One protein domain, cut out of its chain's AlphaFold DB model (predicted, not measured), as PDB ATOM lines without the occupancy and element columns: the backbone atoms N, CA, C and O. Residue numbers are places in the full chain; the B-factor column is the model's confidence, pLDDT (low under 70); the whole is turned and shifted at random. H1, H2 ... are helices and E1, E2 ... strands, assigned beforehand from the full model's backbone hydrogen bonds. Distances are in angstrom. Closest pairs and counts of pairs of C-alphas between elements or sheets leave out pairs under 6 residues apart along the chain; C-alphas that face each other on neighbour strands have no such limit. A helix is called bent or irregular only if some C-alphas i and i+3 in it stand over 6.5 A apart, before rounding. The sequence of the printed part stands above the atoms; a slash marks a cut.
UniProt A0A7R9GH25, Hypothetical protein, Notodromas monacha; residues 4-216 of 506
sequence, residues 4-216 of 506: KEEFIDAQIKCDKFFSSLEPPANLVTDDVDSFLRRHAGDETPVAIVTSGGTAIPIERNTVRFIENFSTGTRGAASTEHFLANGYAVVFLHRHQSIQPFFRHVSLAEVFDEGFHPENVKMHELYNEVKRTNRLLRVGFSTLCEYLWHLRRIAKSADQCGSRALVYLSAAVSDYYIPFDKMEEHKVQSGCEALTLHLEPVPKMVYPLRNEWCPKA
ATOM      1  N   LYS A   4     161.803 194.932 210.560       71.38
ATOM      2  CA  LYS A   4     161.011 196.165 210.654       71.38
ATOM      3  C   LYS A   4     161.854 197.431 210.464       71.38
ATOM      4  O   LYS A   4     161.374 198.396 209.886       71.38
ATOM      5  N   GLU A   5     163.098 197.453 210.928       76.75
ATOM      6  CA  GLU A   5     164.009 198.577 210.659       76.75
ATOM      7  C   GLU A   5     164.402 198.616 209.182       76.75
ATOM      8  O   GLU A   5     164.459 199.682 208.579       76.75
ATOM      9  N   GLU A   6     164.606 197.442 208.585       72.94
ATOM     10  CA  GLU A   6     164.892 197.324 207.159       72.94
ATOM     11  C   GLU A   6     163.700 197.740 206.287       72.94
ATOM     12  O   GLU A   6     163.904 198.376 205.253       72.94
ATOM     13  N   PHE A   7     162.467 197.478 206.747       73.06
ATOM     14  CA  PHE A   7     161.245 198.021 206.141       73.06
ATOM     15  C   PHE A   7     161.295 199.545 206.050       73.06
ATOM     16  O   PHE A   7     161.128 200.121 204.975       73.06
ATOM     17  N   ILE A   8     161.527 200.191 207.193       80.06
ATOM     18  CA  ILE A   8     161.468 201.648 207.312       80.06
ATOM     19  C   ILE A   8     162.574 202.288 206.467       80.06
ATOM     20  O   ILE A   8     162.304 203.223 205.720       80.06
ATOM     21  N   ASP A   9     163.797 201.757 206.519       83.00
ATOM     22  CA  ASP A   9     164.921 202.266 205.727       83.00
ATOM     23  C   ASP A   9     164.688 202.125 204.212       83.00
ATOM     24  O   ASP A   9     164.903 203.077 203.454       83.00
ATOM     25  N   ALA A  10     164.200 200.966 203.753       79.69
ATOM     26  CA  ALA A  10     163.900 200.746 202.340       79.69
ATOM     27  C   ALA A  10     162.795 201.686 201.836       79.69
ATOM     28  O   ALA A  10     162.916 202.236 200.736       79.69
ATOM     29  N   GLN A  11     161.756 201.902 202.647       81.50
ATOM     30  CA  GLN A  11     160.666 202.815 202.322       81.50
ATOM     31  C   GLN A  11     161.157 204.263 202.241       81.50
ATOM     32  O   GLN A  11     160.935 204.919 201.229       81.50
ATOM     33  N   ILE A  12     161.908 204.737 203.241       85.94
ATOM     34  CA  ILE A  12     162.461 206.102 203.261       85.94
ATOM     35  C   ILE A  12     163.334 206.355 202.029       85.94
ATOM     36  O   ILE A  12     163.229 207.405 201.395       85.94
ATOM     37  N   LYS A  13     164.186 205.394 201.654       86.56
ATOM     38  CA  LYS A  13     165.030 205.502 200.452       86.56
ATOM     39  C   LYS A  13     164.202 205.550 199.170       86.56
ATOM     40  O   LYS A  13     164.538 206.308 198.264       86.56
ATOM     41  N   CYS A  14     163.139 204.753 199.094       86.88
ATOM     42  CA  CYS A  14     162.221 204.746 197.961       86.88
ATOM     43  C   CYS A  14     161.473 206.081 197.836       86.88
ATOM     44  O   CYS A  14     161.475 206.687 196.765       86.88
ATOM     45  N   ASP A  15     160.910 206.581 198.934       86.88
ATOM     46  CA  ASP A  15     160.164 207.839 198.963       86.88
ATOM     47  C   ASP A  15     161.069 209.031 198.649       86.88
ATOM     48  O   ASP A  15     160.684 209.895 197.866       86.88
ATOM     49  N   LYS A  16     162.302 209.042 199.176       86.75
ATOM     50  CA  LYS A  16     163.312 210.056 198.841       86.75
ATOM     51  C   LYS A  16     163.673 210.044 197.353       86.75
ATOM     52  O   LYS A  16     163.857 211.104 196.770       86.75
ATOM     53  N   PHE A  17     163.782 208.864 196.745       87.81
ATOM     54  CA  PHE A  17     164.066 208.736 195.314       87.81
ATOM     55  C   PHE A  17     162.911 209.253 194.451       87.81
ATOM     56  O   PHE A  17     163.138 209.956 193.474       87.81
ATOM     57  N   PHE A  18     161.665 208.930 194.805       89.25
ATOM     58  CA  PHE A  18     160.505 209.417 194.057       89.25
ATOM     59  C   PHE A  18     160.192 210.894 194.317       89.25
ATOM     60  O   PHE A  18     159.575 211.520 193.465       89.25
ATOM     61  N   SER A  19     160.588 211.459 195.461       86.75
ATOM     62  CA  SER A  19     160.404 212.888 195.744       86.75
ATOM     63  C   SER A  19     161.472 213.774 195.105       86.75
ATOM     64  O   SER A  19     161.210 214.950 194.867       86.75
ATOM     65  N   SER A  20     162.655 213.228 194.803       82.94
ATOM     66  CA  SER A  20     163.729 213.949 194.112       82.94
ATOM     67  C   SER A  20     163.610 213.931 192.584       82.94
ATOM     68  O   SER A  20     164.424 214.561 191.909       82.94
ATOM     69  N   LEU A  21     162.631 213.209 192.034       81.75
ATOM     70  CA  LEU A  21     162.441 213.028 190.599       81.75
ATOM     71  C   LEU A  21     161.028 213.430 190.191       81.75
ATOM     72  O   LEU A  21     160.046 212.962 190.766       81.75
ATOM     73  N   GLU A  22     160.921 214.234 189.141       82.88
ATOM     74  CA  GLU A  22     159.625 214.491 188.522       82.88
ATOM     75  C   GLU A  22     159.105 213.222 187.821       82.88
ATOM     76  O   GLU A  22     159.892 212.460 187.242       82.88
ATOM     77  N   PRO A  23     157.784 212.961 187.865       87.81
ATOM     78  CA  PRO A  23     157.178 211.930 187.038       87.81
ATOM     79  C   PRO A  23     157.478 212.195 185.557       87.81
ATOM     80  O   PRO A  23     157.394 213.341 185.111       87.81
ATOM     81  N   PRO A  24     157.798 211.162 184.765       87.88
ATOM     82  CA  PRO A  24     158.124 211.361 183.364       87.88
ATOM     83  C   PRO A  24     156.871 211.773 182.576       87.88
ATOM     84  O   PRO A  24     155.764 211.304 182.851       87.88
ATOM     85  N   ALA A  25     157.038 212.621 181.559       85.94
ATOM     86  CA  ALA A  25     155.921 213.146 180.764       85.94
ATOM     87  C   ALA A  25     155.110 212.052 180.041       85.94
ATOM     88  O   ALA A  25     153.928 212.232 179.761       85.94
ATOM     89  N   ASN A  26     155.732 210.906 179.752       84.50
ATOM     90  CA  ASN A  26     155.104 209.739 179.132       84.50
ATOM     91  C   ASN A  26     154.517 208.741 180.150       84.50
ATOM     92  O   ASN A  26     154.226 207.606 179.769       84.50
ATOM     93  N   LEU A  27     154.352 209.112 181.427       88.06
ATOM     94  CA  LEU A  27     153.795 208.226 182.450       88.06
ATOM     95  C   LEU A  27     152.384 207.751 182.062       88.06
ATOM     96  O   LEU A  27     151.423 208.511 182.085       88.06
ATOM     97  N   VAL A  28     152.254 206.463 181.741       79.44
ATOM     98  CA  VAL A  28     150.982 205.871 181.311       79.44
ATOM     99  C   VAL A  28     150.035 205.723 182.503       79.44
ATOM    100  O   VAL A  28     150.385 205.074 183.495       79.44
ATOM    101  N   THR A  29     148.825 206.274 182.392       76.88
ATOM    102  CA  THR A  29     147.781 206.172 183.426       76.88
ATOM    103  C   THR A  29     146.543 205.430 182.927       76.88
ATOM    104  O   THR A  29     146.231 204.348 183.425       76.88
ATOM    105  N   ASP A  30     145.861 205.975 181.926       79.62
ATOM    106  CA  ASP A  30     144.466 205.614 181.649       79.62
ATOM    107  C   ASP A  30     144.344 204.266 180.930       79.62
ATOM    108  O   ASP A  30     143.462 203.461 181.250       79.62
ATOM    109  N   ASP A  31     145.284 203.971 180.030       88.56
ATOM    110  CA  ASP A  31     145.343 202.702 179.303       88.56
ATOM    111  C   ASP A  31     145.638 201.523 180.238       88.56
ATOM    112  O   ASP A  31     145.012 200.468 180.125       88.56
ATOM    113  N   VAL A  32     146.550 201.709 181.200       94.69
ATOM    114  CA  VAL A  32     146.935 200.673 182.174       94.69
ATOM    115  C   VAL A  32     145.762 200.335 183.082       94.69
ATOM    116  O   VAL A  32     145.430 199.162 183.238       94.69
ATOM    117  N   ASP A  33     145.094 201.343 183.643       94.75
ATOM    118  CA  ASP A  33     143.952 201.095 184.523       94.75
ATOM    119  C   ASP A  33     142.788 200.455 183.779       94.75
ATOM    120  O   ASP A  33     142.140 199.554 184.301       94.75
ATOM    121  N   SER A  34     142.512 200.905 182.557       95.31
ATOM    122  CA  SER A  34     141.424 200.360 181.744       95.31
ATOM    123  C   SER A  34     141.713 198.927 181.295       95.31
ATOM    124  O   SER A  34     140.802 198.099 181.253       95.31
ATOM    125  N   PHE A  35     142.973 198.610 180.993       97.25
ATOM    126  CA  PHE A  35     143.418 197.250 180.705       97.25
ATOM    127  C   PHE A  35     143.271 196.339 181.930       97.25
ATOM    128  O   PHE A  35     142.638 195.289 181.837       97.25
ATOM    129  N   LEU A  36     143.791 196.760 183.084       96.94
ATOM    130  CA  LEU A  36     143.781 195.957 184.308       96.94
ATOM    131  C   LEU A  36     142.376 195.793 184.893       96.94
ATOM    132  O   LEU A  36     142.030 194.688 185.297       96.94
ATOM    133  N   ARG A  37     141.535 196.837 184.869       96.25
ATOM    134  CA  ARG A  37     140.129 196.753 185.306       96.25
ATOM    135  C   ARG A  37     139.336 195.731 184.500       96.25
ATOM    136  O   ARG A  37     138.586 194.958 185.087       96.25
ATOM    137  N   ARG A  38     139.513 195.712 183.173       95.75
ATOM    138  CA  ARG A  38     138.854 194.737 182.288       95.75
ATOM    139  C   ARG A  38     139.209 193.311 182.702       95.75
ATOM    140  O   ARG A  38     138.329 192.540 183.059       95.75
ATOM    141  N   HIS A  39     140.504 193.000 182.736       96.62
ATOM    142  CA  HIS A  39     140.974 191.647 183.045       96.62
ATOM    143  C   HIS A  39     140.720 191.244 184.501       96.62
ATOM    144  O   HIS A  39     140.519 190.067 184.783       96.62
ATOM    145  N   ALA A  40     140.660 192.207 185.427       94.44
ATOM    146  CA  ALA A  40     140.215 191.958 186.794       94.44
ATOM    147  C   ALA A  40     138.739 191.530 186.857       94.44
ATOM    148  O   ALA A  40     138.428 190.627 187.634       94.44
ATOM    149  N   GLY A  41     137.866 192.153 186.053       93.06
ATOM    150  CA  GLY A  41     136.446 191.804 185.939       93.06
ATOM    151  C   GLY A  41     136.207 190.458 185.251       93.06
ATOM    152  O   GLY A  41     135.394 189.675 185.728       93.06
ATOM    153  N   ASP A  42     136.982 190.158 184.208       94.00
ATOM    154  CA  ASP A  42     136.924 188.884 183.470       94.00
ATOM    155  C   ASP A  42     137.646 187.730 184.195       94.00
ATOM    156  O   ASP A  42     137.802 186.640 183.649       94.00
ATOM    157  N   GLU A  43     138.164 187.981 185.402       94.50
ATOM    158  CA  GLU A  43     138.956 187.038 186.204       94.50
ATOM    159  C   GLU A  43     140.187 186.455 185.487       94.50
ATOM    160  O   GLU A  43     140.739 185.425 185.884       94.50
ATOM    161  N   THR A  44     140.662 187.145 184.454       96.94
ATOM    162  CA  THR A  44     141.803 186.719 183.649       96.94
ATOM    163  C   THR A  44     143.099 186.956 184.433       96.94
ATOM    164  O   THR A  44     143.305 188.052 184.965       96.94
ATOM    165  N   PRO A  45     144.005 185.963 184.534       98.12
ATOM    166  CA  PRO A  45     145.282 186.159 185.203       98.12
ATOM    167  C   PRO A  45     146.142 187.167 184.436       98.12
ATOM    168  O   PRO A  45     146.231 187.130 183.207       98.12
ATOM    169  N   VAL A  46     146.793 188.071 185.168       98.50
ATOM    170  CA  VAL A  46     147.585 189.157 184.580       98.50
ATOM    171  C   VAL A  46     149.058 188.958 184.899       98.50
ATOM    172  O   VAL A  46     149.409 188.741 186.054       98.50
ATOM    173  N   ALA A  47     149.928 189.079 183.898       98.75
ATOM    174  CA  ALA A  47     151.375 189.128 184.084       98.75
ATOM    175  C   ALA A  47     151.922 190.524 183.749       98.75
ATOM    176  O   ALA A  47     151.689 191.059 182.668       98.75
ATOM    177  N   ILE A  48     152.686 191.112 184.662       98.69
ATOM    178  CA  ILE A  48     153.489 192.312 184.424       98.69
ATOM    179  C   ILE A  48     154.901 191.839 184.111       98.69
ATOM    180  O   ILE A  48     155.614 191.391 185.007       98.69
ATOM    181  N   VAL A  49     155.301 191.922 182.849       98.81
ATOM    182  CA  VAL A  49     156.619 191.479 182.386       98.81
ATOM    183  C   VAL A  49     157.489 192.699 182.143       98.81
ATOM    184  O   VAL A  49     157.133 193.560 181.338       98.81
ATOM    185  N   THR A  50     158.641 192.767 182.816       98.50
ATOM    186  CA  THR A  50     159.652 193.794 182.530       98.50
ATOM    187  C   THR A  50     160.762 193.257 181.637       98.50
ATOM    188  O   THR A  50     161.262 192.156 181.865       98.50
ATOM    189  N   SER A  51     161.163 194.015 180.617       98.12
ATOM    190  CA  SER A  51     162.144 193.564 179.620       98.12
ATOM    191  C   SER A  51     163.086 194.678 179.153       98.12
ATOM    192  O   SER A  51     162.710 195.845 179.104       98.12
ATOM    193  N   GLY A  52     164.306 194.305 178.760       96.81
ATOM    194  CA  GLY A  52     165.330 195.239 178.279       96.81
ATOM    195  C   GLY A  52     166.156 195.894 179.390       96.81
ATOM    196  O   GLY A  52     166.009 195.565 180.569       96.81
ATOM    197  N   GLY A  53     167.090 196.758 178.994       95.75
ATOM    198  CA  GLY A  53     168.017 197.459 179.887       95.75
ATOM    199  C   GLY A  53     167.565 198.875 180.228       95.75
ATOM    200  O   GLY A  53     166.937 199.546 179.405       95.75
ATOM    201  N   THR A  54     167.895 199.357 181.426       96.19
ATOM    202  CA  THR A  54     167.704 200.770 181.791       96.19
ATOM    203  C   THR A  54     168.944 201.597 181.470       96.19
ATOM    204  O   THR A  54     170.069 201.149 181.702       96.19
ATOM    205  N   ALA A  55     168.725 202.821 180.994       95.62
ATOM    206  CA  ALA A  55     169.767 203.824 180.822       95.62
ATOM    207  C   ALA A  55     169.774 204.835 181.983       95.62
ATOM    208  O   ALA A  55     168.720 205.231 182.492       95.62
ATOM    209  N   ILE A  56     170.959 205.282 182.383       95.06
ATOM    210  CA  ILE A  56     171.167 206.366 183.346       95.06
ATOM    211  C   ILE A  56     171.742 207.554 182.572       95.06
ATOM    212  O   ILE A  56     172.849 207.425 182.040       95.06
ATOM    213  N   PRO A  57     171.032 208.689 182.487       93.50
ATOM    214  CA  PRO A  57     171.587 209.894 181.888       93.50
ATOM    215  C   PRO A  57     172.764 210.411 182.725       93.50
ATOM    216  O   PRO A  57     172.697 210.420 183.955       93.50
ATOM    217  N   ILE A  58     173.845 210.827 182.057       93.62
ATOM    218  CA  ILE A  58     174.989 211.473 182.726       93.62
ATOM    219  C   ILE A  58     174.737 212.979 182.895       93.62
ATOM    220  O   ILE A  58     175.177 213.578 183.874       93.62
ATOM    221  N   GLU A  59     173.999 213.575 181.959       92.94
ATOM    222  CA  GLU A  59     173.661 214.999 181.919       92.94
ATOM    223  C   GLU A  59     172.137 215.207 181.840       92.94
ATOM    224  O   GLU A  59     171.430 214.361 181.281       92.94
ATOM    225  N   ARG A  60     171.618 216.345 182.328       89.12
ATOM    226  CA  ARG A  60     170.177 216.685 182.250       89.12
ATOM    227  C   ARG A  60     169.716 216.863 180.807       89.12
ATOM    228  O   ARG A  60     168.729 216.262 180.396       89.12
ATOM    229  N   ASN A  61     170.463 217.639 180.022       89.12
ATOM    230  CA  ASN A  61     170.315 217.674 178.569       89.12
ATOM    231  C   ASN A  61     171.123 216.523 177.978       89.12
ATOM    232  O   ASN A  61     172.284 216.686 177.587       89.12
ATOM    233  N   THR A  62     170.532 215.332 178.022       88.81
ATOM    234  CA  THR A  62     171.314 214.112 177.902       88.81
ATOM    235  C   THR A  62     171.883 213.903 176.504       88.81
ATOM    236  O   THR A  62     171.159 213.873 175.510       88.81
ATOM    237  N   VAL A  63     173.197 213.680 176.453       90.25
ATOM    238  CA  VAL A  63     173.912 213.232 175.249       90.25
ATOM    239  C   VAL A  63     174.511 211.846 175.468       90.25
ATOM    240  O   VAL A  63     174.679 211.088 174.513       90.25
ATOM    241  N   ARG A  64     174.840 211.500 176.719       92.69
ATOM    242  CA  ARG A  64     175.491 210.240 177.076       92.69
ATOM    243  C   ARG A  64     174.715 209.512 178.166       92.69
ATOM    244  O   ARG A  64     174.148 210.125 179.069       92.69
ATOM    245  N   PHE A  65     174.757 208.185 178.106       93.31
ATOM    246  CA  PHE A  65     174.106 207.319 179.079       93.31
ATOM    247  C   PHE A  65     175.039 206.197 179.532       93.31
ATOM    248  O   PHE A  65     175.874 205.724 178.759       93.31
ATOM    249  N   ILE A  66     174.847 205.736 180.765       94.31
ATOM    250  CA  ILE A  66     175.336 204.437 181.236       94.31
ATOM    251  C   ILE A  66     174.192 203.441 181.069       94.31
ATOM    252  O   ILE A  66     173.090 203.693 181.550       94.31
ATOM    253  N   GLU A  67     174.434 202.312 180.410       92.62
ATOM    254  CA  GLU A  67     173.385 201.341 180.107       92.62
ATOM    255  C   GLU A  67     173.731 199.938 180.605       92.62
ATOM    256  O   GLU A  67     174.839 199.437 180.408       92.62
ATOM    257  N   ASN A  68     172.741 199.281 181.210       90.31
ATOM    258  CA  ASN A  68     172.810 197.855 181.492       90.31
ATOM    259  C   ASN A  68     172.422 197.065 180.239       90.31
ATOM    260  O   ASN A  68     171.290 197.148 179.767       90.31
ATOM    261  N   PHE A  69     173.345 196.255 179.724       84.56
ATOM    262  CA  PHE A  69     173.109 195.480 178.510       84.56
ATOM    263  C   PHE A  69     171.985 194.445 178.686       84.56
ATOM    264  O   PHE A  69     172.093 193.503 179.476       84.56
ATOM    265  N   SER A  70     170.922 194.577 177.892       88.88
ATOM    266  CA  SER A  70     169.894 193.550 177.722       88.88
ATOM    267  C   SER A  70     169.138 193.760 176.416       88.88
ATOM    268  O   SER A  70     168.493 194.786 176.217       88.88
ATOM    269  N   THR A  71     169.167 192.754 175.542       91.25
ATOM    270  CA  THR A  71     168.443 192.764 174.259       91.25
ATOM    271  C   THR A  71     166.924 192.661 174.426       91.25
ATOM    272  O   THR A  71     166.177 192.977 173.506       91.25
ATOM    273  N   GLY A  72     166.450 192.199 175.590       94.62
ATOM    274  CA  GLY A  72     165.030 191.967 175.862       94.62
ATOM    275  C   GLY A  72     164.478 190.621 175.372       94.62
ATOM    276  O   GLY A  72     163.282 190.378 175.524       94.62
ATOM    277  N   THR A  73     165.321 189.721 174.845       94.25
ATOM    278  CA  THR A  73     164.892 188.417 174.292       94.25
ATOM    279  C   THR A  73     164.073 187.600 175.291       94.25
ATOM    280  O   THR A  73     162.972 187.175 174.965       94.25
ATOM    281  N   ARG A  74     164.568 187.442 176.530       94.94
ATOM    282  CA  ARG A  74     163.890 186.655 177.573       94.94
ATOM    283  C   ARG A  74     162.499 187.200 177.876       94.94
ATOM    284  O   ARG A  74     161.541 186.446 177.881       94.94
ATOM    285  N   GLY A  75     162.377 188.506 178.119       97.38
ATOM    286  CA  GLY A  75     161.082 189.106 178.439       97.38
ATOM    287  C   GLY A  75     160.089 189.004 177.277       97.38
ATOM    288  O   GLY A  75     158.908 188.749 177.507       97.38
ATOM    289  N   ALA A  76     160.561 189.163 176.036       97.75
ATOM    290  CA  ALA A  76     159.729 189.013 174.843       97.75
ATOM    291  C   ALA A  76     159.235 187.567 174.660       97.75
ATOM    292  O   ALA A  76     158.029 187.356 174.569       97.75
ATOM    293  N   ALA A  77     160.138 186.582 174.699       97.19
ATOM    294  CA  ALA A  77     159.785 185.165 174.605       97.19
ATOM    295  C   ALA A  77     158.854 184.743 175.756       97.19
ATOM    296  O   ALA A  77     157.764 184.225 175.521       97.19
ATOM    297  N   SER A  78     159.190 185.084 177.004       98.31
ATOM    298  CA  SER A  78     158.334 184.823 178.170       98.31
ATOM    299  C   SER A  78     156.922 185.397 178.022       98.31
ATOM    300  O   SER A  78     155.955 184.778 178.463       98.31
ATOM    301  N   THR A  79     156.777 186.565 177.389       98.56
ATOM    302  CA  THR A  79     155.464 187.179 177.128       98.56
ATOM    303  C   THR A  79     154.624 186.343 176.164       98.56
ATOM    304  O   THR A  79     153.437 186.150 176.421       98.56
ATOM    305  N   GLU A  80     155.221 185.806 175.099       97.94
ATOM    306  CA  GLU A  80     154.538 184.901 174.161       97.94
ATOM    307  C   GLU A  80     154.018 183.652 174.888       97.94
ATOM    308  O   GLU A  80     152.840 183.311 174.762       97.94
ATOM    309  N   HIS A  81     154.844 183.034 175.739       97.88
ATOM    310  CA  HIS A  81     154.437 181.862 176.522       97.88
ATOM    311  C   HIS A  81     153.369 182.191 177.580       97.88
ATOM    312  O   HIS A  81     152.455 181.390 177.792       97.88
ATOM    313  N   PHE A  82     153.415 183.360 178.232       98.62
ATOM    314  CA  PHE A  82     152.340 183.788 179.140       98.62
ATOM    315  C   PHE A  82     151.012 183.965 178.396       98.62
ATOM    316  O   PHE A  82     149.979 183.467 178.852       98.62
ATOM    317  N   LEU A  83     151.035 184.619 177.230       98.31
ATOM    318  CA  LEU A  83     149.855 184.798 176.378       98.31
ATOM    319  C   LEU A  83     149.293 183.450 175.906       98.31
ATOM    320  O   LEU A  83     148.073 183.264 175.915       98.31
ATOM    321  N   ALA A  84     150.154 182.495 175.549       96.81
ATOM    322  CA  ALA A  84     149.746 181.132 175.203       96.81
ATOM    323  C   ALA A  84     149.092 180.393 176.387       96.81
ATOM    324  O   ALA A  84     148.172 179.604 176.195       96.81
ATOM    325  N   ASN A  85     149.495 180.709 177.622       97.56
ATOM    326  CA  ASN A  85     148.929 180.152 178.855       97.56
ATOM    327  C   ASN A  85     147.688 180.904 179.382       97.56
ATOM    328  O   ASN A  85     147.286 180.698 180.532       97.56
ATOM    329  N   GLY A  86     147.077 181.761 178.556       97.25
ATOM    330  CA  GLY A  86     145.818 182.447 178.864       97.25
ATOM    331  C   GLY A  86     145.958 183.711 179.711       97.25
ATOM    332  O   GLY A  86     144.953 184.220 180.197       97.25
ATOM    333  N   TYR A  87     147.173 184.235 179.893       98.56
ATOM    334  CA  TYR A  87     147.364 185.493 180.610       98.56
ATOM    335  C   TYR A  87     147.026 186.691 179.723       98.56
ATOM    336  O   TYR A  87     147.196 186.657 178.499       98.56
ATOM    337  N   ALA A  88     146.616 187.778 180.368       98.56
ATOM    338  CA  ALA A  88     146.780 189.123 179.843       98.56
ATOM    339  C   ALA A  88     148.127 189.687 180.321       98.56
ATOM    340  O   ALA A  88     148.511 189.494 181.474       98.56
ATOM    341  N   VAL A  89     148.868 190.373 179.456       98.75
ATOM    342  CA  VAL A  89     150.236 190.817 179.741       98.75
ATOM    343  C   VAL A  89     150.373 192.329 179.609       98.75
ATOM    344  O   VAL A  89     150.060 192.903 178.566       98.75
ATOM    345  N   VAL A  90     150.907 192.965 180.653       98.62
ATOM    346  CA  VAL A  90     151.480 194.313 180.579       98.62
ATOM    347  C   VAL A  90     152.983 194.163 180.351       98.62
ATOM    348  O   VAL A  90     153.718 193.738 181.241       98.62
ATOM    349  N   PHE A  91     153.437 194.493 179.146       98.56
ATOM    350  CA  PHE A  91     154.825 194.390 178.713       98.56
ATOM    351  C   PHE A  91     155.533 195.744 178.851       98.56
ATOM    352  O   PHE A  91     155.479 196.592 177.951       98.56
ATOM    353  N   LEU A  92     156.178 195.951 180.001       98.38
ATOM    354  CA  LEU A  92     157.001 197.125 180.289       98.38
ATOM    355  C   LEU A  92     158.406 196.900 179.717       98.38
ATOM    356  O   LEU A  92     159.163 196.082 180.237       98.38
ATOM    357  N   HIS A  93     158.765 197.605 178.649       97.88
ATOM    358  CA  HIS A  93     159.962 197.289 177.866       97.88
ATOM    359  C   HIS A  93     160.785 198.514 177.478       97.88
ATOM    360  O   HIS A  93     160.249 199.608 177.295       97.88
ATOM    361  N   ARG A  94     162.095 198.308 177.319       97.00
ATOM    362  CA  ARG A  94     163.001 199.332 176.800       97.00
ATOM    363  C   ARG A  94     162.634 199.661 175.350       97.00
ATOM    364  O   ARG A  94     162.468 198.762 174.527       97.00
ATOM    365  N   HIS A  95     162.525 200.943 175.015       94.38
ATOM    366  CA  HIS A  95     162.318 201.372 173.636       94.38
ATOM    367  C   HIS A  95     163.415 200.785 172.735       94.38
ATOM    368  O   HIS A  95     164.582 200.771 173.119       94.38
ATOM    369  N   GLN A  96     163.029 200.275 171.562       91.06
ATOM    370  CA  GLN A  96     163.902 199.557 170.616       91.06
ATOM    371  C   GLN A  96     164.454 198.202 171.098       91.06
ATOM    372  O   GLN A  96     165.198 197.562 170.355       91.06
ATOM    373  N   SER A  97     164.080 197.702 172.283       95.12
ATOM    374  CA  SER A  97     164.381 196.312 172.634       95.12
ATOM    375  C   SER A  97     163.515 195.340 171.839       95.12
ATOM    376  O   SER A  97     162.471 195.703 171.291       95.12
ATOM    377  N   ILE A  98     163.903 194.067 171.862       95.06
ATOM    378  CA  ILE A  98     163.103 192.986 171.290       95.06
ATOM    379  C   ILE A  98     161.709 192.969 171.938       95.06
ATOM    380  O   ILE A  98     161.568 193.112 173.157       95.06
ATOM    381  N   GLN A  99     160.682 192.797 171.106       95.31
ATOM    382  CA  GLN A  99     159.272 192.749 171.496       95.31
ATOM    383  C   GLN A  99     158.661 191.381 171.151       95.31
ATOM    384  O   GLN A  99     159.122 190.740 170.201       95.31
ATOM    385  N   PRO A 100     157.629 190.932 171.893       96.62
ATOM    386  CA  PRO A 100     156.939 189.676 171.600       96.62
ATOM    387  C   PRO A 100     156.359 189.693 170.182       96.62
ATOM    388  O   PRO A 100     155.890 190.734 169.719       96.62
ATOM    389  N   PHE A 101     156.377 188.542 169.516       94.69
ATOM    390  CA  PHE A 101     155.993 188.293 168.121       94.69
ATOM    391  C   PHE A 101     156.938 188.910 167.082       94.69
ATOM    392  O   PHE A 101     157.327 188.232 166.137       94.69
ATOM    393  N   PHE A 102     157.374 190.157 167.274       91.75
ATOM    394  CA  PHE A 102     158.282 190.845 166.345       91.75
ATOM    395  C   PHE A 102     159.688 190.236 166.311       91.75
ATOM    396  O   PHE A 102     160.392 190.378 165.320       91.75
ATOM    397  N   ARG A 103     160.097 189.544 167.378       91.50
ATOM    398  CA  ARG A 103     161.417 188.903 167.484       91.50
ATOM    399  C   ARG A 103     161.677 187.788 166.467       91.50
ATOM    400  O   ARG A 103     162.825 187.401 166.308       91.50
ATOM    401  N   HIS A 104     160.616 187.276 165.846       89.12
ATOM    402  CA  HIS A 104     160.666 186.223 164.831       89.12
ATOM    403  C   HIS A 104     160.799 186.784 163.417       89.12
ATOM    404  O   HIS A 104     160.973 186.027 162.477       89.12
ATOM    405  N   VAL A 105     160.709 188.109 163.260       86.19
ATOM    406  CA  VAL A 105     160.759 188.769 161.957       86.19
ATOM    407  C   VAL A 105     162.007 189.638 161.884       86.19
ATOM    408  O   VAL A 105     162.071 190.715 162.482       86.19
ATOM    409  N   SER A 106     162.994 189.192 161.112       86.62
ATOM    410  CA  SER A 106     164.134 190.018 160.720       86.62
ATOM    411  C   SER A 106     163.791 190.797 159.455       86.62
ATOM    412  O   SER A 106     163.418 190.215 158.439       86.62
ATOM    413  N   LEU A 107     163.937 192.127 159.486       86.56
ATOM    414  CA  LEU A 107     163.724 192.941 158.286       86.56
ATOM    415  C   LEU A 107     164.680 192.532 157.160       86.56
ATOM    416  O   LEU A 107     164.247 192.474 156.019       86.56
ATOM    417  N   ALA A 108     165.940 192.215 157.476       88.44
ATOM    418  CA  ALA A 108     166.913 191.786 156.474       88.44
ATOM    419  C   ALA A 108     166.455 190.503 155.761       88.44
ATOM    420  O   ALA A 108     166.365 190.491 154.541       88.44
ATOM    421  N   GLU A 109     166.038 189.483 156.521       87.19
ATOM    422  CA  GLU A 109     165.521 188.226 155.955       87.19
ATOM    423  C   GLU A 109     164.264 188.463 155.113       87.19
ATOM    424  O   GLU A 109     164.117 187.888 154.042       87.19
ATOM    425  N   VAL A 110     163.379 189.368 155.545       88.44
ATOM    426  CA  VAL A 110     162.185 189.724 154.764       88.44
ATOM    427  C   VAL A 110     162.542 190.428 153.451       88.44
ATOM    428  O   VAL A 110     161.859 190.213 152.452       88.44
ATOM    429  N   PHE A 111     163.579 191.266 153.426       91.25
ATOM    430  CA  PHE A 111     164.034 191.922 152.197       91.25
ATOM    431  C   PHE A 111     164.757 190.960 151.249       91.25
ATOM    432  O   PHE A 111     164.589 191.088 150.036       91.25
ATOM    433  N   ASP A 112     165.522 190.010 151.788       91.69
ATOM    434  CA  ASP A 112     166.332 189.077 151.001       91.69
ATOM    435  C   ASP A 112     165.521 187.865 150.503       91.69
ATOM    436  O   ASP A 112     165.647 187.462 149.346       91.69
ATOM    437  N   GLU A 113     164.664 187.295 151.355       90.12
ATOM    438  CA  GLU A 113     163.967 186.019 151.121       90.12
ATOM    439  C   GLU A 113     162.432 186.146 151.119       90.12
ATOM    440  O   GLU A 113     161.725 185.225 150.703       90.12
ATOM    441  N   GLY A 114     161.891 187.291 151.544       87.19
ATOM    442  CA  GLY A 114     160.453 187.494 151.714       87.19
ATOM    443  C   GLY A 114     159.922 186.986 153.059       87.19
ATOM    444  O   GLY A 114     160.656 186.683 153.996       87.19
ATOM    445  N   PHE A 115     158.596 186.924 153.199       86.00
ATOM    446  CA  PHE A 115     157.981 186.434 154.434       86.00
ATOM    447  C   PHE A 115     158.045 184.904 154.524       86.00
ATOM    448  O   PHE A 115     157.382 184.208 153.757       86.00
ATOM    449  N   HIS A 116     158.758 184.392 155.530       84.25
ATOM    450  CA  HIS A 116     158.717 182.976 155.900       84.25
ATOM    451  C   HIS A 116     157.338 182.551 156.443       84.25
ATOM    452  O   HIS A 116     156.653 183.359 157.077       84.25
ATOM    453  N   PRO A 117     156.918 181.279 156.270       84.75
ATOM    454  CA  PRO A 117     155.653 180.768 156.813       84.75
ATOM    455  C   PRO A 117     155.498 180.969 158.329       84.75
ATOM    456  O   PRO A 117     154.395 181.211 158.821       84.75
ATOM    457  N   GLU A 118     156.601 180.916 159.075       84.50
ATOM    458  CA  GLU A 118     156.612 181.186 160.514       84.50
ATOM    459  C   GLU A 118     156.199 182.632 160.837       84.50
ATOM    460  O   GLU A 118     155.431 182.861 161.773       84.50
ATOM    461  N   ASN A 119     156.579 183.598 159.994       85.88
ATOM    462  CA  ASN A 119     156.178 184.999 160.139       85.88
ATOM    463  C   ASN A 119     154.659 185.161 160.006       85.88
ATOM    464  O   ASN A 119     154.056 185.950 160.736       85.88
ATOM    465  N   VAL A 120     154.029 184.392 159.111       86.75
ATOM    466  CA  VAL A 120     152.568 184.390 158.928       86.75
ATOM    467  C   VAL A 120     151.880 183.862 160.185       86.75
ATOM    468  O   VAL A 120     150.992 184.523 160.723       86.75
ATOM    469  N   LYS A 121     152.353 182.732 160.723       89.81
ATOM    470  CA  LYS A 121     151.835 182.160 161.975       89.81
ATOM    471  C   LYS A 121     151.970 183.138 163.149       89.81
ATOM    472  O   LYS A 121     151.025 183.321 163.917       89.81
ATOM    473  N   MET A 122     153.120 183.799 163.289       90.69
ATOM    474  CA  MET A 122     153.328 184.783 164.359       90.69
ATOM    475  C   MET A 122     152.461 186.032 164.176       90.69
ATOM    476  O   MET A 122     151.970 186.586 165.163       90.69
ATOM    477  N   HIS A 123     152.205 186.445 162.934       90.81
ATOM    478  CA  HIS A 123     151.276 187.528 162.626       90.81
ATOM    479  C   HIS A 123     149.832 187.188 163.025       90.81
ATOM    480  O   HIS A 123     149.157 188.015 163.643       90.81
ATOM    481  N   GLU A 124     149.364 185.972 162.742       92.62
ATOM    482  CA  GLU A 124     148.036 185.492 163.149       92.62
ATOM    483  C   GLU A 124     147.880 185.466 164.675       92.62
ATOM    484  O   GLU A 124     146.909 186.012 165.210       92.62
ATOM    485  N   LEU A 125     148.867 184.915 165.388       94.00
ATOM    486  CA  LEU A 125     148.882 184.898 166.855       94.00
ATOM    487  C   LEU A 125     148.859 186.316 167.440       94.00
ATOM    488  O   LEU A 125     148.108 186.593 168.380       94.00
ATOM    489  N   TYR A 126     149.640 187.233 166.869       95.38
ATOM    490  CA  TYR A 126     149.644 188.632 167.286       95.38
ATOM    491  C   TYR A 126     148.285 189.309 167.055       95.38
ATOM    492  O   TYR A 126     147.784 190.012 167.941       95.38
ATOM    493  N   ASN A 127     147.658 189.078 165.900       95.56
ATOM    494  CA  ASN A 127     146.340 189.627 165.584       95.56
ATOM    495  C   ASN A 127     145.266 189.119 166.550       95.56
ATOM    496  O   ASN A 127     144.428 189.905 166.994       95.56
ATOM    497  N   GLU A 128     145.322 187.847 166.941       96.19
ATOM    498  CA  GLU A 128     144.409 187.276 167.932       96.19
ATOM    499  C   GLU A 128     144.591 187.908 169.320       96.19
ATOM    500  O   GLU A 128     143.621 188.293 169.982       96.19
ATOM    501  N   VAL A 129     145.837 188.094 169.759       96.69
ATOM    502  CA  VAL A 129     146.155 188.781 171.022       96.69
ATOM    503  C   VAL A 129     145.679 190.236 171.005       96.69
ATOM    504  O   VAL A 129     145.159 190.729 172.011       96.69
ATOM    505  N   LYS A 130     145.813 190.921 169.865       94.81
ATOM    506  CA  LYS A 130     145.324 192.292 169.675       94.81
ATOM    507  C   LYS A 130     143.797 192.350 169.714       94.81
ATOM    508  O   LYS A 130     143.244 193.195 170.412       94.81
ATOM    509  N   ARG A 131     143.118 191.433 169.019       96.19
ATOM    510  CA  ARG A 131     141.651 191.323 168.986       96.19
ATOM    511  C   ARG A 131     141.067 191.047 170.371       96.19
ATOM    512  O   ARG A 131     140.056 191.635 170.736       96.19
ATOM    513  N   THR A 132     141.721 190.184 171.145       95.25
ATOM    514  CA  THR A 132     141.328 189.843 172.524       95.25
ATOM    515  C   THR A 132     141.839 190.837 173.571       95.25
ATOM    516  O   THR A 132     141.559 190.674 174.754       95.25
ATOM    517  N   ASN A 133     142.564 191.881 173.154       96.44
ATOM    518  CA  ASN A 133     143.137 192.911 174.019       96.44
ATOM    519  C   ASN A 133     143.916 192.340 175.220       96.44
ATOM    520  O   ASN A 133     143.746 192.773 176.362       96.44
ATOM    521  N   ARG A 134     144.758 191.330 174.964       97.56
ATOM    522  CA  ARG A 134     145.542 190.630 175.997       97.56
ATOM    523  C   ARG A 134     146.984 191.108 176.118       97.56
ATOM    524  O   ARG A 134     147.692 190.614 176.982       97.56
ATOM    525  N   LEU A 135     147.431 192.066 175.307       98.12
ATOM    526  CA  LEU A 135     148.784 192.622 175.387       98.12
ATOM    527  C   LEU A 135     148.749 194.151 175.397       98.12
ATOM    528  O   LEU A 135     148.386 194.771 174.399       98.12
ATOM    529  N   LEU A 136     149.209 194.745 176.496       97.75
ATOM    530  CA  LEU A 136     149.483 196.175 176.612       97.75
ATOM    531  C   LEU A 136     150.996 196.394 176.639       97.75
ATOM    532  O   LEU A 136     151.690 195.812 177.466       97.75
ATOM    533  N   ARG A 137     151.520 197.246 175.757       96.88
ATOM    534  CA  ARG A 137     152.952 197.576 175.705       96.88
ATOM    535  C   ARG A 137     153.181 198.958 176.297       96.88
ATOM    536  O   ARG A 137     152.564 199.917 175.847       96.88
ATOM    537  N   VAL A 138     154.095 199.056 177.256       97.31
ATOM    538  CA  VAL A 138     154.517 200.320 177.876       97.31
ATOM    539  C   VAL A 138     156.017 200.471 177.653       97.31
ATOM    540  O   VAL A 138     156.782 199.581 178.021       97.31
ATOM    541  N   GLY A 139     156.428 201.547 176.988       96.25
ATOM    542  CA  GLY A 139     157.832 201.813 176.675       96.25
ATOM    543  C   GLY A 139     158.514 202.645 177.760       96.25
ATOM    544  O   GLY A 139     157.904 203.572 178.280       96.25
ATOM    545  N   PHE A 140     159.777 202.347 178.057       96.31
ATOM    546  CA  PHE A 140     160.667 203.192 178.860       96.31
ATOM    547  C   PHE A 140     162.041 203.301 178.192       96.31
ATOM    548  O   PHE A 140     162.400 202.458 177.374       96.31
ATOM    549  N   SER A 141     162.839 204.293 178.566       94.06
ATOM    550  CA  SER A 141     164.249 204.407 178.172       94.06
ATOM    551  C   SER A 141     165.164 204.486 179.385       94.06
ATOM    552  O   SER A 141     166.136 203.734 179.506       94.06
ATOM    553  N   THR A 142     164.826 205.371 180.316       94.44
ATOM    554  CA  THR A 142     165.649 205.656 181.488       94.44
ATOM    555  C   THR A 142     165.262 204.808 182.700       94.44
ATOM    556  O   THR A 142     164.160 204.261 182.790       94.44
ATOM    557  N   LEU A 143     166.169 204.721 183.676       94.75
ATOM    558  CA  LEU A 143     165.878 204.143 184.989       94.75
ATOM    559  C   LEU A 143     164.688 204.845 185.669       94.75
ATOM    560  O   LEU A 143     163.851 204.176 186.271       94.75
ATOM    561  N   CYS A 144     164.606 206.174 185.564       92.75
ATOM    562  CA  CYS A 144     163.522 206.964 186.152       92.75
ATOM    563  C   CYS A 144     162.161 206.552 185.573       92.75
ATOM    564  O   CYS A 144     161.257 206.183 186.326       92.75
ATOM    565  N   GLU A 145     162.046 206.517 184.241       94.69
ATOM    566  CA  GLU A 145     160.832 206.063 183.556       94.69
ATOM    567  C   GLU A 145     160.446 204.646 183.969       94.69
ATOM    568  O   GLU A 145     159.302 204.399 184.357       94.69
ATOM    569  N   TYR A 146     161.409 203.719 183.949       96.19
ATOM    570  CA  TYR A 146     161.182 202.335 184.350       96.19
ATOM    571  C   TYR A 146     160.577 202.233 185.757       96.19
ATOM    572  O   TYR A 146     159.586 201.529 185.958       96.19
ATOM    573  N   LEU A 147     161.147 202.946 186.732       95.38
ATOM    574  CA  LEU A 147     160.716 202.878 188.126       95.38
ATOM    575  C   LEU A 147     159.347 203.528 188.355       95.38
ATOM    576  O   LEU A 147     158.529 202.971 189.094       95.38
ATOM    577  N   TRP A 148     159.064 204.650 187.691       95.31
ATOM    578  CA  TRP A 148     157.744 205.285 187.728       95.31
ATOM    579  C   TRP A 148     156.664 204.407 187.095       95.31
ATOM    580  O   TRP A 148     155.616 204.189 187.712       95.31
ATOM    581  N   HIS A 149     156.927 203.838 185.916       96.56
ATOM    582  CA  HIS A 149     155.999 202.911 185.274       96.56
ATOM    583  C   HIS A 149     155.782 201.653 186.111       96.56
ATOM    584  O   HIS A 149     154.636 201.266 186.328       96.56
ATOM    585  N   LEU A 150     156.849 201.039 186.634       97.06
ATOM    586  CA  LEU A 150     156.741 199.848 187.475       97.06
ATOM    587  C   LEU A 150     155.869 200.118 188.705       97.06
ATOM    588  O   LEU A 150     154.958 199.339 188.985       97.06
ATOM    589  N   ARG A 151     156.104 201.232 189.409       95.50
ATOM    590  CA  ARG A 151     155.298 201.631 190.571       95.50
ATOM    591  C   ARG A 151     153.834 201.829 190.192       95.50
ATOM    592  O   ARG A 151     152.953 201.313 190.877       95.50
ATOM    593  N   ARG A 152     153.563 202.550 189.100       95.31
ATOM    594  CA  ARG A 152     152.199 202.852 188.641       95.31
ATOM    595  C   ARG A 152     151.428 201.598 188.226       95.31
ATOM    596  O   ARG A 152     150.266 201.449 188.613       95.31
ATOM    597  N   ILE A 153     152.072 200.718 187.463       97.69
ATOM    598  CA  ILE A 153     151.497 199.456 186.985       97.69
ATOM    599  C   ILE A 153     151.259 198.512 188.166       97.69
ATOM    600  O   ILE A 153     150.159 197.983 188.292       97.69
ATOM    601  N   ALA A 154     152.237 198.347 189.064       97.19
ATOM    602  CA  ALA A 154     152.103 197.485 190.239       97.19
ATOM    603  C   ALA A 154     150.957 197.938 191.157       97.19
ATOM    604  O   ALA A 154     150.121 197.115 191.520       97.19
ATOM    605  N   LYS A 155     150.865 199.246 191.455       96.38
ATOM    606  CA  LYS A 155     149.760 199.813 192.249       96.38
ATOM    607  C   LYS A 155     148.396 199.577 191.607       96.38
ATOM    608  O   LYS A 155     147.445 199.242 192.302       96.38
ATOM    609  N   SER A 156     148.297 199.718 190.286       96.56
ATOM    610  CA  SER A 156     147.045 199.435 189.576       96.56
ATOM    611  C   SER A 156     146.701 197.944 189.572       96.56
ATOM    612  O   SER A 156     145.537 197.576 189.689       96.56
ATOM    613  N   ALA A 157     147.701 197.069 189.473       96.94
ATOM    614  CA  ALA A 157     147.496 195.626 189.413       96.94
ATOM    615  C   ALA A 157     147.111 194.996 190.758       96.94
ATOM    616  O   ALA A 157     146.663 193.851 190.768       96.94
ATOM    617  N   ASP A 158     147.212 195.717 191.882       96.12
ATOM    618  CA  ASP A 158     146.749 195.207 193.183       96.12
ATOM    619  C   ASP A 158     145.256 194.837 193.174       96.12
ATOM    620  O   ASP A 158     144.841 193.889 193.844       96.12
ATOM    621  N   GLN A 159     144.456 195.495 192.323       95.00
ATOM    622  CA  GLN A 159     143.044 195.151 192.114       95.00
ATOM    623  C   GLN A 159     142.838 193.722 191.580       95.00
ATOM    624  O   GLN A 159     141.794 193.118 191.811       95.00
ATOM    625  N   CYS A 160     143.833 193.156 190.891       96.19
ATOM    626  CA  CYS A 160     143.797 191.783 190.388       96.19
ATOM    627  C   CYS A 160     144.138 190.754 191.486       96.19
ATOM    628  O   CYS A 160     143.972 189.550 191.280       96.19
ATOM    629  N   GLY A 161     144.602 191.195 192.660       95.81
ATOM    630  CA  GLY A 161     144.853 190.337 193.812       95.81
ATOM    631  C   GLY A 161     145.872 189.227 193.533       95.81
ATOM    632  O   GLY A 161     146.915 189.449 192.926       95.81
ATOM    633  N   SER A 162     145.556 188.004 193.965       96.94
ATOM    634  CA  SER A 162     146.413 186.828 193.758       96.94
ATOM    635  C   SER A 162     146.410 186.284 192.327       96.94
ATOM    636  O   SER A 162     147.072 185.280 192.088       96.94
ATOM    637  N   ARG A 163     145.676 186.916 191.398       97.69
ATOM    638  CA  ARG A 163     145.742 186.638 189.951       97.69
ATOM    639  C   ARG A 163     146.815 187.462 189.239       97.69
ATOM    640  O   ARG A 163     147.090 187.207 188.067       97.69
ATOM    641  N   ALA A 164     147.382 188.471 189.906       98.31
ATOM    642  CA  ALA A 164     148.492 189.246 189.373       98.31
ATOM    643  C   ALA A 164     149.821 188.519 189.594       98.31
ATOM    644  O   ALA A 164     150.146 188.093 190.703       98.31
ATOM    645  N   LEU A 165     150.623 188.472 188.538       98.69
ATOM    646  CA  LEU A 165     151.997 188.005 188.539       98.69
ATOM    647  C   LEU A 165     152.921 189.143 188.108       98.69
ATOM    648  O   LEU A 165     152.671 189.800 187.103       98.69
ATOM    649  N   VAL A 166     154.016 189.360 188.832       98.69
ATOM    650  CA  VAL A 166     155.057 190.328 188.469       98.69
ATOM    651  C   VAL A 166     156.331 189.572 188.110       98.69
ATOM    652  O   VAL A 166     156.923 188.915 188.961       98.69
ATOM    653  N   TYR A 167     156.764 189.677 186.858       98.75
ATOM    654  CA  TYR A 167     157.927 188.998 186.292       98.75
ATOM    655  C   TYR A 167     159.024 190.018 185.956       98.75
ATOM    656  O   TYR A 167     159.013 190.664 184.904       98.75
ATOM    657  N   LEU A 168     159.969 190.194 186.883       98.06
ATOM    658  CA  LEU A 168     160.987 191.249 186.835       98.06
ATOM    659  C   LEU A 168     162.259 190.797 186.104       98.06
ATOM    660  O   LEU A 168     163.276 190.524 186.745       98.06
ATOM    661  N   SER A 169     162.196 190.712 184.771       96.81
ATOM    662  CA  SER A 169     163.307 190.253 183.918       96.81
ATOM    663  C   SER A 169     164.115 191.360 183.226       96.81
ATOM    664  O   SER A 169     165.052 191.058 182.485       96.81
ATOM    665  N   ALA A 170     163.788 192.635 183.459       96.31
ATOM    666  CA  ALA A 170     164.583 193.767 182.983       96.31
ATOM    667  C   ALA A 170     165.953 193.843 183.681       96.31
ATOM    668  O   ALA A 170     166.086 193.541 184.869       96.31
ATOM    669  N   ALA A 171     166.966 194.309 182.949       94.50
ATOM    670  CA  ALA A 171     168.289 194.600 183.490       94.50
ATOM    671  C   ALA A 171     168.305 196.027 184.053       94.50
ATOM    672  O   ALA A 171     168.641 196.989 183.363       94.50
ATOM    673  N   VAL A 172     167.894 196.146 185.313       95.38
ATOM    674  CA  VAL A 172     167.796 197.424 186.027       95.38
ATOM    675  C   VAL A 172     169.167 197.838 186.547       95.38
ATOM    676  O   VAL A 172     169.888 197.021 187.117       95.38
ATOM    677  N   SER A 173     169.516 199.105 186.369       94.88
ATOM    678  CA  SER A 173     170.740 199.696 186.895       94.88
ATOM    679  C   SER A 173     170.777 199.650 188.423       94.88
ATOM    680  O   SER A 173     169.815 200.025 189.090       94.88
ATOM    681  N   ASP A 174     171.904 199.209 188.983       93.00
ATOM    682  CA  ASP A 174     172.118 199.172 190.436       93.00
ATOM    683  C   ASP A 174     172.588 200.510 191.010       93.00
ATOM    684  O   ASP A 174     172.487 200.728 192.216       93.00
ATOM    685  N   TYR A 175     173.081 201.397 190.147       94.62
ATOM    686  CA  TYR A 175     173.574 202.721 190.492       94.62
ATOM    687  C   TYR A 175     172.934 203.783 189.591       94.62
ATOM    688  O   TYR A 175     172.426 203.449 188.524       94.62
ATOM    689  N   TYR A 176     172.926 205.044 190.015       94.38
ATOM    690  CA  TYR A 176     172.413 206.185 189.254       94.38
ATOM    691  C   TYR A 176     173.097 207.489 189.686       94.38
ATOM    692  O   TYR A 176     173.802 207.515 190.692       94.38
ATOM    693  N   ILE A 177     172.886 208.573 188.941       92.75
ATOM    694  CA  ILE A 177     173.296 209.923 189.348       92.75
ATOM    695  C   ILE A 177     172.031 210.651 189.826       92.75
ATOM    696  O   ILE A 177     171.060 210.691 189.073       92.75
ATOM    697  N   PRO A 178     171.978 211.191 191.055       90.19
ATOM    698  CA  PRO A 178     170.858 212.023 191.494       90.19
ATOM    699  C   PRO A 178     170.691 213.269 190.616       90.19
ATOM    700  O   PRO A 178     171.678 213.872 190.202       90.19
ATOM    701  N   PHE A 179     169.450 213.674 190.337       85.75
ATOM    702  CA  PHE A 179     169.148 214.775 189.409       85.75
ATOM    703  C   PHE A 179     169.779 216.119 189.821       85.75
ATOM    704  O   PHE A 179     170.249 216.892 188.981       85.75
ATOM    705  N   ASP A 180     169.845 216.383 191.125       87.00
ATOM    706  CA  ASP A 180     170.499 217.548 191.729       87.00
ATOM    707  C   ASP A 180     172.026 217.546 191.546       87.00
ATOM    708  O   ASP A 180     172.642 218.606 191.599       87.00
ATOM    709  N   LYS A 181     172.619 216.379 191.269       89.94
ATOM    710  CA  LYS A 181     174.057 216.178 191.040       89.94
ATOM    711  C   LYS A 181     174.433 215.981 189.569       89.94
ATOM    712  O   LYS A 181     175.612 215.816 189.273       89.94
ATOM    713  N   MET A 182     173.458 215.952 188.658       89.69
ATOM    714  CA  MET A 182     173.724 215.874 187.219       89.69
ATOM    715  C   MET A 182     174.127 217.240 186.663       89.69
ATOM    716  O   MET A 182     173.466 218.243 186.937       89.69
ATOM    717  N   GLU A 183     175.143 217.246 185.800       89.38
ATOM    718  CA  GLU A 183     175.491 218.406 184.980       89.38
ATOM    719  C   GLU A 183     174.338 218.763 184.034       89.38
ATOM    720  O   GLU A 183     173.684 217.885 183.464       89.38
ATOM    721  N   GLU A 184     174.073 220.055 183.845       89.31
ATOM    722  CA  GLU A 184     172.960 220.489 182.994       89.31
ATOM    723  C   GLU A 184     173.236 220.236 181.507       89.31
ATOM    724  O   GLU A 184     172.339 219.847 180.755       89.31
ATOM    725  N   HIS A 185     174.481 220.428 181.080       91.31
ATOM    726  CA  HIS A 185     174.895 220.344 179.684       91.31
ATOM    727  C   HIS A 185     175.932 219.246 179.467       91.31
ATOM    728  O   HIS A 185     176.567 218.768 180.402       91.31
ATOM    729  N   LYS A 186     176.130 218.886 178.192       90.44
ATOM    730  CA  LYS A 186     177.143 217.923 177.748       90.44
ATOM    731  C   LYS A 186     178.484 218.184 178.437       90.44
ATOM    732  O   LYS A 186     179.082 219.248 178.243       90.44
ATOM    733  N   VAL A 187     178.997 217.172 179.139       86.19
ATOM    734  CA  VAL A 187     180.325 217.247 179.761       86.19
ATOM    735  C   VAL A 187     181.382 217.423 178.667       86.19
ATOM    736  O   VAL A 187     181.427 216.641 177.703       86.19
ATOM    737  N   GLN A 188     182.192 218.475 178.784       86.31
ATOM    738  CA  GLN A 188     183.181 218.869 177.779       86.31
ATOM    739  C   GLN A 188     184.454 218.017 177.874       86.31
ATOM    740  O   GLN A 188     184.874 217.621 178.956       86.31
ATOM    741  N   SER A 189     185.099 217.764 176.735       78.44
ATOM    742  CA  SER A 189     186.282 216.892 176.613       78.44
ATOM    743  C   SER A 189     187.612 217.572 176.987       78.44
ATOM    744  O   SER A 189     188.655 217.191 176.471       78.44
ATOM    745  N   GLY A 190     187.581 218.609 177.829       73.31
ATOM    746  CA  GLY A 190     188.743 219.460 178.122       73.31
ATOM    747  C   GLY A 190     189.691 218.942 179.211       73.31
ATOM    748  O   GLY A 190     190.753 219.526 179.397       73.31
ATOM    749  N   CYS A 191     189.323 217.878 179.929       68.81
ATOM    750  CA  CYS A 191     190.111 217.307 181.025       68.81
ATOM    751  C   CYS A 191     190.755 215.974 180.619       68.81
ATOM    752  O   CYS A 191     190.189 215.237 179.813       68.81
ATOM    753  N   GLU A 192     191.894 215.629 181.233       83.88
ATOM    754  CA  GLU A 192     192.590 214.349 180.997       83.88
ATOM    755  C   GLU A 192     191.742 213.115 181.365       83.88
ATOM    756  O   GLU A 192     191.928 212.051 180.780       83.88
ATOM    757  N   ALA A 193     190.794 213.242 182.305       86.25
ATOM    758  CA  ALA A 193     189.919 212.155 182.743       86.25
ATOM    759  C   ALA A 193     188.504 212.642 183.116       86.25
ATOM    760  O   ALA A 193     188.318 213.781 183.550       86.25
ATOM    761  N   LEU A 194     187.513 211.750 182.983       87.62
ATOM    762  CA  LEU A 194     186.130 211.939 183.436       87.62
ATOM    763  C   LEU A 194     185.841 211.008 184.621       87.62
ATOM    764  O   LEU A 194     185.862 209.787 184.462       87.62
ATOM    765  N   THR A 195     185.515 211.581 185.779       90.06
ATOM    766  CA  THR A 195     185.119 210.834 186.983       90.06
ATOM    767  C   THR A 195     183.624 210.998 187.222       90.06
ATOM    768  O   THR A 195     183.135 212.120 187.316       90.06
ATOM    769  N   LEU A 196     182.897 209.883 187.340       91.19
ATOM    770  CA  LEU A 196     181.461 209.876 187.622       91.19
ATOM    771  C   LEU A 196     181.201 209.377 189.043       91.19
ATOM    772  O   LEU A 196     181.663 208.303 189.429       91.19
ATOM    773  N   HIS A 197     180.420 210.140 189.805       93.06
ATOM    774  CA  HIS A 197     179.973 209.753 191.139       93.06
ATOM    775  C   HIS A 197     178.561 209.177 191.058       93.06
ATOM    776  O   HIS A 197     177.609 209.896 190.760       93.06
ATOM    777  N   LEU A 198     178.436 207.875 191.315       95.06
ATOM    778  CA  LEU A 198     177.169 207.153 191.255       95.06
ATOM    779  C   LEU A 198     176.693 206.769 192.661       95.06
ATOM    780  O   LEU A 198     177.484 206.338 193.502       95.06
ATOM    781  N   GLU A 199     175.390 206.865 192.895       93.69
ATOM    782  CA  GLU A 199     174.724 206.422 194.117       93.69
ATOM    783  C   GLU A 199     173.947 205.123 193.883       93.69
ATOM    784  O   GLU A 199     173.467 204.892 192.774       93.69
ATOM    785  N   PRO A 200     173.798 204.251 194.895       93.44
ATOM    786  CA  PRO A 200     173.030 203.020 194.753       93.44
ATOM    787  C   PRO A 200     171.534 203.303 194.569       93.44
ATOM    788  O   PRO A 200     170.940 204.120 195.276       93.44
ATOM    789  N   VAL A 201     170.900 202.565 193.662       92.25
ATOM    790  CA  VAL A 201     169.454 202.627 193.421       92.25
ATOM    791  C   VAL A 201     168.710 201.907 194.552       92.25
ATOM    792  O   VAL A 201     169.074 200.775 194.909       92.25
ATOM    793  N   PRO A 202     167.639 202.502 195.117       89.38
ATOM    794  CA  PRO A 202     166.821 201.829 196.118       89.38
ATOM    795  C   PRO A 202     166.228 200.518 195.588       89.38
ATOM    796  O   PRO A 202     165.788 200.411 194.441       89.38
ATOM    797  N   LYS A 203     166.195 199.484 196.432       87.19
ATOM    798  CA  LYS A 203     165.720 198.154 196.030       87.19
ATOM    799  C   LYS A 203     164.188 198.111 196.001       87.19
ATOM    800  O   LYS A 203     163.543 197.820 197.003       87.19
ATOM    801  N   MET A 204     163.615 198.327 194.817       89.88
ATOM    802  CA  MET A 204     162.162 198.460 194.621       89.88
ATOM    803  C   MET A 204     161.343 197.174 194.800       89.88
ATOM    804  O   MET A 204     160.128 197.243 194.927       89.88
ATOM    805  N   VAL A 205     161.979 195.997 194.863       91.19
ATOM    806  CA  VAL A 205     161.273 194.726 195.131       91.19
ATOM    807  C   VAL A 205     160.569 194.769 196.490       91.19
ATOM    808  O   VAL A 205     159.476 194.229 196.642       91.19
ATOM    809  N   TYR A 206     161.180 195.443 197.465       88.56
ATOM    810  CA  TYR A 206     160.644 195.547 198.812       88.56
ATOM    811  C   TYR A 206     159.311 196.326 198.877       88.56
ATOM    812  O   TYR A 206     158.318 195.732 199.308       88.56
ATOM    813  N   PRO A 207     159.218 197.596 198.425       91.62
ATOM    814  CA  PRO A 207     157.943 198.314 198.385       91.62
ATOM    815  C   PRO A 207     156.957 197.692 197.388       91.62
ATOM    816  O   PRO A 207     155.754 197.697 197.638       91.62
ATOM    817  N   LEU A 208     157.432 197.059 196.307       94.06
ATOM    818  CA  LEU A 208     156.560 196.325 195.388       94.06
ATOM    819  C   LEU A 208     155.788 195.211 196.100       94.06
ATOM    820  O   LEU A 208     154.570 195.116 195.949       94.06
ATOM    821  N   ARG A 209     156.485 194.400 196.905       92.56
ATOM    822  CA  ARG A 209     155.870 193.336 197.700       92.56
ATOM    823  C   ARG A 209     154.985 193.943 198.797       92.56
ATOM    824  O   ARG A 209     153.876 193.476 199.002       92.56
ATOM    825  N   ASN A 210     155.459 194.924 199.554       89.69
ATOM    826  CA  ASN A 210     154.787 195.282 200.809       89.69
ATOM    827  C   ASN A 210     153.734 196.394 200.680       89.69
ATOM    828  O   ASN A 210     152.840 196.461 201.517       89.69
ATOM    829  N   GLU A 211     153.814 197.234 199.647       90.88
ATOM    830  CA  GLU A 211     152.953 198.413 199.487       90.88
ATOM    831  C   GLU A 211     152.231 198.421 198.135       90.88
ATOM    832  O   GLU A 211     151.034 198.686 198.084       90.88
ATOM    833  N   TRP A 212     152.933 198.161 197.027       95.06
ATOM    834  CA  TRP A 212     152.362 198.430 195.702       95.06
ATOM    835  C   TRP A 212     151.441 197.322 195.213       95.06
ATOM    836  O   TRP A 212     150.399 197.625 194.654       95.06
ATOM    837  N   CYS A 213     151.825 196.056 195.386       95.88
ATOM    838  CA  CYS A 213     151.031 194.919 194.920       95.88
ATOM    839  C   CYS A 213     151.174 193.703 195.860       95.88
ATOM    840  O   CYS A 213     151.681 192.648 195.464       95.88
ATOM    841  N   PRO A 214     150.767 193.819 197.140       95.31
ATOM    842  CA  PRO A 214     151.010 192.801 198.163       95.31
ATOM    843  C   PRO A 214     150.273 191.481 197.977       95.31
ATOM    844  O   PRO A 214     150.557 190.511 198.683       95.31
ATOM    845  N   LYS A 215     149.319 191.387 197.063       95.69
ATOM    846  CA  LYS A 215     148.623 190.120 196.808       95.69
ATOM    847  C   LYS A 215     149.210 189.352 195.628       95.69
ATOM    848  O   LYS A 215     148.907 188.168 195.506       95.69
ATOM    849  N   ALA A 216     150.056 189.989 194.820       97.69
ATOM    850  CA  ALA A 216     150.613 189.398 193.616       97.69
ATOM    851  C   ALA A 216     151.686 188.340 193.891       97.69
ATOM    852  O   ALA A 216     152.343 188.316 194.937       97.69
TER     853      ALA A 216
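AT A GLANCE: This is residues 4 to 216 of the 506 residues of the protein "Hypothetical protein" of Notodromas monacha (UniProt A0A7R9GH25). A parallel sheet of four strands forms the core, with H2 and H6 over one face and H3 over the other, three layers in all; H7 packs on H6, and H1 crosses H7. H5 and the small helix H4 reach away from the sheet, while the hairpin E2 E3 lies past the ends of its strands and a long loop after E6 sticks out at residues 188 to 195. The printed part has 213 residues, with seven named helices and six named strands in the order H1 H2 E1 E2 E3 H3 E4 H4 H5 E5 H6 E6 H7; the sheet runs E5 E4 E1 E6, and the class is mixed, helices and strands. It is compact, with a radius of gyration of the C-alphas of 19.2 A, and flat in outline, spanning 56 by 51 by 25 A.

HOW THE PARTS SIT: In the large sheet E5, residues 135 to 140, and E6, residues 164 to 168, are the edge strands, and E4, residues 88 to 94, and E1, residues 46 to 51, the inner ones. E5 and E4 are parallel at 20 degrees, with N 91 and O 136 2.8 A apart. E4 and E1 are parallel at 15 degrees, with N 47 and O 88 2.8 A apart. E1 and E6 are parallel at 10 degrees, with N 165 and O 46 2.8 A apart. H6, residues 143 to 163, lies over E4 and E1 at a height of 8.0 A over the sheet; it is irregular, with C-alphas 159 and 162 9.1 A apart, and has a kink of 63 degrees near residue 157. On the same face H2, residues 30 to 41, touches H6 with a closest C-alpha pair of Ala 40 and Cys 160, 5.1 A, at a shallow tilt of 20 degrees, the same way. On the opposite face H3, residues 73 to 84, lies over E4 and E1 at a height of 8.9 A and runs along the strands. E5, H6 and E6 form a split strand-helix-strand unit, parallel strands joined through a helix with E4 and E1 between them, its crossover right-handed. E4 and E5, with H4, residues 107 to 113, and H5, residues 117 to 131, between them along the chain, form another strand-helix-strand unit, also right-handed. H5 only grazes the sheet with its residues 126 to 130. H7, residues 205 to 212, touches H6 at a steep tilt of 57 degrees, the closest C-alphas being those of Lys 155 and Trp 212, 4.5 A. H1, residues 4 to 19, touches H7 about perpendicular, at 81 degrees, the closest C-alphas being those of Gln 11 and Pro 207, 6.6 A. The antiparallel hairpin of E2, residues 55 to 57, and E3, residues 65 to 67, has N 56 and O 66 2.8 A apart. Every O i to N i+4 pair is within hydrogen-bond range in H1, H2, H3, H4 and H5, against 12 of 17 in H6 and 3 of 4 in H7.

IN THESE COORDINATES: H6 is the longest helix, 27.1 A from first to last C-alpha; H1 measures 22.4 A, H5 21.3 A, H3 16.8 A and H2 16.5 A. E4 is 19.4 A long, E5 16.3 A, E1 16.0 A and E6 12.9 A. H1 begins at C-alpha 4, (161.011, 196.165, 210.654), E4 begins at C-alpha 88, (146.780, 189.123, 179.843), and H7 ends at C-alpha 212, (152.362, 198.430, 195.702).

THE WHOLE: The two C-alphas farthest apart are those of Asp 42 and Glu 192, 61.3 A. The printed part has no cut. The links from E4 to H4 and from E6 to H7 are long, with 12 and 36 residues; in the second, residues 175 to 176 pair antiparallel with 199 to 200. The mean pLDDT of the printed part is 92.1, and residue 191 is under 70.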